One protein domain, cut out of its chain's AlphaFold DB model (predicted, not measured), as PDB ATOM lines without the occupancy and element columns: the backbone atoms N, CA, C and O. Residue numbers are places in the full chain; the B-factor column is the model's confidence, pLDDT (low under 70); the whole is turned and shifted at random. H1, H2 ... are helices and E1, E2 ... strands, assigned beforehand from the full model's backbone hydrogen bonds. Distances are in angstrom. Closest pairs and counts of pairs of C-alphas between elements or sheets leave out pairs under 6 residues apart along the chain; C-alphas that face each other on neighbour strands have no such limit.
ATOM      1  N   VAL A  10      84.150  23.803 279.510       92.19
ATOM      2  CA  VAL A  10      83.032  22.886 279.253       92.19
ATOM      3  C   VAL A  10      83.570  21.564 278.720       92.19
ATOM      4  O   VAL A  10      83.160  20.496 279.174       92.19
ATOM      5  N   LEU A  11      84.523  21.619 277.788       93.00
ATOM      6  CA  LEU A  11      85.163  20.423 277.248       93.00
ATOM      7  C   LEU A  11      85.979  19.689 278.315       93.00
ATOM      8  O   LEU A  11      85.902  18.467 278.413       93.00
ATOM      9  N   LEU A  12      86.742  20.420 279.127       91.81
ATOM     10  CA  LEU A  12      87.521  19.831 280.210       91.81
ATOM     11  C   LEU A  12      86.623  19.100 281.219       91.81
ATOM     12  O   LEU A  12      86.957  17.990 281.629       91.81
ATOM     13  N   GLU A  13      85.484  19.688 281.595       92.62
ATOM     14  CA  GLU A  13      84.523  19.052 282.505       92.62
ATOM     15  C   GLU A  13      83.946  17.769 281.900       92.62
ATOM     16  O   GLU A  13      83.916  16.746 282.582       92.62
ATOM     17  N   LYS A  14      83.602  17.775 280.605       94.94
ATOM     18  CA  LYS A  14      83.173  16.562 279.888       94.94
ATOM     19  C   LYS A  14      84.236  15.468 279.907       94.94
ATOM     20  O   LYS A  14      83.915  14.328 280.225       94.94
ATOM     21  N   ILE A  15      85.499  15.800 279.625       94.75
ATOM     22  CA  ILE A  15      86.601  14.820 279.637       94.75
ATOM     23  C   ILE A  15      86.715  14.158 281.013       94.75
ATOM     24  O   ILE A  15      86.762  12.931 281.114       94.75
ATOM     25  N   VAL A  16      86.743  14.957 282.082       93.62
ATOM     26  CA  VAL A  16      86.938  14.427 283.438       93.62
ATOM     27  C   VAL A  16      85.723  13.626 283.904       93.62
ATOM     28  O   VAL A  16      85.896  12.583 284.525       93.62
ATOM     29  N   ASN A  17      84.511  14.086 283.600       93.38
ATOM     30  CA  ASN A  17      83.283  13.456 284.074       93.38
ATOM     31  C   ASN A  17      82.902  12.192 283.283       93.38
ATOM     32  O   ASN A  17      82.484  11.206 283.880       93.38
ATOM     33  N   GLU A  18      83.036  12.203 281.953       95.56
ATOM     34  CA  GLU A  18      82.570  11.101 281.097       95.56
ATOM     35  C   GLU A  18      83.634  10.014 280.878       95.56
ATOM     36  O   GLU A  18      83.283   8.847 280.719       95.56
ATOM     37  N   PHE A  19      84.926  10.368 280.902       95.50
ATOM     38  CA  PHE A  19      86.026   9.427 280.632       95.50
ATOM     39  C   PHE A  19      86.919   9.197 281.851       95.50
ATOM     40  O   PHE A  19      87.270   8.061 282.165       95.50
ATOM     41  N   GLY A  20      87.282  10.275 282.545       93.44
ATOM     42  CA  GLY A  20      88.244  10.243 283.642       93.44
ATOM     43  C   GLY A  20      89.697  10.407 283.198       93.44
ATOM     44  O   GLY A  20      90.020  10.524 282.015       93.44
ATOM     45  N   ILE A  21      90.595  10.488 284.178       92.69
ATOM     46  CA  ILE A  21      92.015  10.798 283.984       92.69
ATOM     47  C   ILE A  21      92.865   9.831 284.805       92.69
ATOM     48  O   ILE A  21      92.661   9.678 286.007       92.69
ATOM     49  N   VAL A  22      93.887   9.252 284.174       90.88
ATOM     50  CA  VAL A  22      94.967   8.543 284.872       90.88
ATOM     51  C   VAL A  22      96.211   9.425 284.873       90.88
ATOM     52  O   VAL A  22      96.770   9.745 283.824       90.88
ATOM     53  N   PHE A  23      96.638   9.841 286.058       86.56
ATOM     54  CA  PHE A  23      97.772  10.723 286.268       86.56
ATOM     55  C   PHE A  23      98.978   9.940 286.785       86.56
ATOM     56  O   PHE A  23      98.968   9.431 287.903       86.56
ATOM     57  N   PHE A  24     100.054   9.891 286.001       84.38
ATOM     58  CA  PHE A  24     101.320   9.301 286.435       84.38
ATOM     59  C   PHE A  24     102.180  10.352 287.138       84.38
ATOM     60  O   PHE A  24     102.599  11.350 286.540       84.38
ATOM     61  N   LYS A  25     102.465  10.134 288.420       78.12
ATOM     62  CA  LYS A  25     103.296  11.035 289.220       78.12
ATOM     63  C   LYS A  25     104.766  10.842 288.850       78.12
ATOM     64  O   LYS A  25     105.288   9.742 288.950       78.12
ATOM     65  N   ARG A  26     105.442  11.926 288.446       73.94
ATOM     66  CA  ARG A  26     106.885  11.908 288.126       73.94
ATOM     67  C   ARG A  26     107.757  12.039 289.378       73.94
ATOM     68  O   ARG A  26     108.519  11.141 289.693       73.94
ATOM     69  N   THR A  27     107.635  13.156 290.099       66.50
ATOM     70  CA  THR A  27     108.423  13.451 291.321       66.50
ATOM     71  C   THR A  27     107.758  14.467 292.252       66.50
ATOM     72  O   THR A  27     108.301  14.770 293.306       66.50
ATOM     73  N   ASN A  28     106.597  15.022 291.891       64.19
ATOM     74  CA  ASN A  28     105.958  16.078 292.672       64.19
ATOM     75  C   ASN A  28     105.210  15.476 293.873       64.19
ATOM     76  O   ASN A  28     104.150  14.882 293.651       64.19
ATOM     77  N   PRO A  29     105.697  15.627 295.121       63.69
ATOM     78  CA  PRO A  29     105.054  15.040 296.295       63.69
ATOM     79  C   PRO A  29     103.614  15.543 296.481       63.69
ATOM     80  O   PRO A  29     102.754  14.763 296.884       63.69
ATOM     81  N   ASN A  30     103.323  16.777 296.057       75.88
ATOM     82  CA  ASN A  30     102.066  17.477 296.336       75.88
ATOM     83  C   ASN A  30     101.039  17.343 295.200       75.88
ATOM     84  O   ASN A  30     100.078  18.107 295.134       75.88
ATOM     85  N   CYS A  31     101.232  16.403 294.270       78.38
ATOM     86  CA  CYS A  31     100.340  16.229 293.122       78.38
ATOM     87  C   CYS A  31      98.873  16.030 293.542       78.38
ATOM     88  O   CYS A  31      97.983  16.686 293.001       78.38
ATOM     89  N   SER A  32      98.627  15.201 294.558       81.94
ATOM     90  CA  SER A  32      97.280  14.940 295.070       81.94
ATOM     91  C   SER A  32      96.628  16.194 295.662       81.94
ATOM     92  O   SER A  32      95.444  16.439 295.441       81.94
ATOM     93  N   GLU A  33      97.393  17.018 296.380       85.19
ATOM     94  CA  GLU A  33      96.910  18.284 296.948       85.19
ATOM     95  C   GLU A  33      96.607  19.313 295.855       85.19
ATOM     96  O   GLU A  33      95.596  20.010 295.911       85.19
ATOM     97  N   GLN A  34      97.441  19.369 294.814       82.62
ATOM     98  CA  GLN A  34      97.239  20.255 293.666       82.62
ATOM     99  C   GLN A  34      96.014  19.880 292.828       82.62
ATOM    100  O   GLN A  34      95.350  20.762 292.293       82.62
ATOM    101  N   ILE A  35      95.700  18.589 292.704       86.25
ATOM    102  CA  ILE A  35      94.474  18.136 292.034       86.25
ATOM    103  C   ILE A  35      93.256  18.552 292.864       86.25
ATOM    104  O   ILE A  35      92.323  19.145 292.327       86.25
ATOM    105  N   LYS A  36      93.290  18.321 294.182       86.12
ATOM    106  CA  LYS A  36      92.199  18.696 295.098       86.12
ATOM    107  C   LYS A  36      91.965  20.206 295.181       86.12
ATOM    108  O   LYS A  36      90.839  20.619 295.431       86.12
ATOM    109  N   SER A  37      92.989  21.032 294.970       88.62
ATOM    110  CA  SER A  37      92.830  22.491 294.984       88.62
ATOM    111  C   SER A  37      92.163  23.051 293.723       88.62
ATOM    112  O   SER A  37      91.730  24.204 293.729       88.62
ATOM    113  N   TYR A  38      92.035  22.260 292.649       87.69
ATOM    114  CA  TYR A  38      91.333  22.678 291.438       87.69
ATOM    115  C   TYR A  38      89.834  22.327 291.526       87.69
ATOM    116  O   TYR A  38      89.499  21.142 291.540       87.69
ATOM    117  N   PRO A  39      88.907  23.311 291.523       89.19
ATOM    118  CA  PRO A  39      87.487  23.060 291.802       89.19
ATOM    119  C   PRO A  39      86.817  22.030 290.886       89.19
ATOM    120  O   PRO A  39      85.976  21.259 291.337       89.19
ATOM    121  N   LEU A  40      87.181  21.993 289.601       89.50
ATOM    122  CA  LEU A  40      86.646  21.005 288.658       89.50
ATOM    123  C   LEU A  40      87.112  19.594 289.028       89.50
ATOM    124  O   LEU A  40      86.298  18.687 289.126       89.50
ATOM    125  N   PHE A  41      88.401  19.409 289.308       91.12
ATOM    126  CA  PHE A  41      88.926  18.093 289.670       91.12
ATOM    127  C   PHE A  41      88.419  17.630 291.034       91.12
ATOM    128  O   PHE A  41      88.097  16.458 291.184       91.12
ATOM    129  N   ALA A  42      88.266  18.546 291.995       90.19
ATOM    130  CA  ALA A  42      87.690  18.257 293.306       90.19
ATOM    131  C   ALA A  42      86.263  17.679 293.214       90.19
ATOM    132  O   ALA A  42      85.931  16.757 293.956       90.19
ATOM    133  N   ARG A  43      85.437  18.180 292.281       92.75
ATOM    134  CA  ARG A  43      84.073  17.673 292.036       92.75
ATOM    135  C   ARG A  43      84.047  16.263 291.437       92.75
ATOM    136  O   ARG A  43      83.098  15.528 291.679       92.75
ATOM    137  N   HIS A  44      85.089  15.879 290.699       92.62
ATOM    138  CA  HIS A  44      85.152  14.618 289.951       92.62
ATOM    139  C   HIS A  44      86.319  13.716 290.397       92.62
ATOM    140  O   HIS A  44      86.853  12.954 289.595       92.62
ATOM    141  N   LEU A  45      86.723  13.766 291.675       90.31
ATOM    142  CA  LEU A  45      87.877  13.001 292.183       90.31
ATOM    143  C   LEU A  45      87.754  11.489 291.954       90.31
ATOM    144  O   LEU A  45      88.764  10.834 291.719       90.31
ATOM    145  N   ASN A  46      86.535  10.943 291.964       93.06
ATOM    146  CA  ASN A  46      86.288   9.516 291.724       93.06
ATOM    147  C   ASN A  46      86.646   9.068 290.293       93.06
ATOM    148  O   ASN A  46      86.766   7.874 290.043       93.06
ATOM    149  N   HIS A  47      86.824  10.018 289.371       94.31
ATOM    150  CA  HIS A  47      87.225   9.783 287.984       94.31
ATOM    151  C   HIS A  47      88.714  10.087 287.746       94.31
ATOM    152  O   HIS A  47      89.171  10.064 286.605       94.31
ATOM    153  N   ILE A  48      89.482  10.399 288.797       92.56
ATOM    154  CA  ILE A  48      90.902  10.744 288.698       92.56
ATOM    155  C   ILE A  48      91.731   9.731 289.486       92.56
ATOM    156  O   ILE A  48      91.659   9.656 290.711       92.56
ATOM    157  N   PHE A  49      92.583   8.993 288.779       90.88
ATOM    158  CA  PHE A  49      93.452   7.966 289.347       90.88
ATOM    159  C   PHE A  49      94.898   8.447 289.341       90.88
ATOM    160  O   PHE A  49      95.440   8.754 288.282       90.88
ATOM    161  N   ILE A  50      95.538   8.513 290.507       87.81
ATOM    162  CA  ILE A  50      96.944   8.918 290.626       87.81
ATOM    163  C   ILE A  50      97.795   7.665 290.810       87.81
ATOM    164  O   ILE A  50      97.547   6.873 291.718       87.81
ATOM    165  N   ILE A  51      98.790   7.493 289.943       87.25
ATOM    166  CA  ILE A  51      99.673   6.331 289.912       87.25
ATOM    167  C   ILE A  51     101.101   6.756 290.270       87.25
ATOM    168  O   ILE A  51     101.727   7.549 289.561       87.25
ATOM    169  N   ASP A  52     101.627   6.166 291.344       78.69
ATOM    170  CA  ASP A  52     102.932   6.483 291.947       78.69
ATOM    171  C   ASP A  52     104.071   5.558 291.458       78.69
ATOM    172  O   ASP A  52     105.018   5.282 292.190       78.69
TER     173      ASP A  52
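What this domain is: This is residues 10 to 52 of the 93 residues of the protein "Nicotinamide nucleotide adenylyltransferase, putative" of Entamoeba histolytica KU27 (UniProt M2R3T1). A two-stranded parallel ribbon, E1 beside E2, makes one long side, with H2 loosely over it and H1 and H3 near the end where the strands begin. Printed are 43 residues with three named helices and two named strands, ordered H1, E1, H2, H3, E2; the class is mixed. The whole is compact, radius of gyration of the C-alphas 10.3 A, with an elongated outline of 29 by 18 by 16 A.

Where its parts are: H1, residues 10 to 19, begins at C-alpha (83.032, 22.886, 279.253) and is 13.9 A long. E1 is residues 21 to 24, H2 31 to 36, H3 39 to 43. E2, residues 48 to 51, ends at C-alpha (99.673, 6.331, 289.912).

How they stand to each other: E1 and E2 are parallel at 19 degrees, N 23 to O 49 at 2.8 A. E1, H2, H3, E2 form a strand-helix-strand unit, parallel neighbours joined through helices, its crossover right-handed. The closest C-alphas of H2 and E2, Ser 32 and Ile 50, are 7.5 A apart. H2 and H3 only just touch, only at the corner, with 3 pairs of C-alphas within 8 A, the closest Lys 36 and Ala 42, 4.9 A. H1 and H3 are close but not clearly touching, closest C-alphas Glu 13 and Leu 40, 6.8 A. In H1, H2 and H3 every O i to N i+4 pair is within hydrogen-bond range.

The domain as a whole: The farthest C-alphas, Val 10 and Thr 27, are 29.7 A apart. The printed part has no cut and no long link; pLDDT is under 70 at residues 27 to 29.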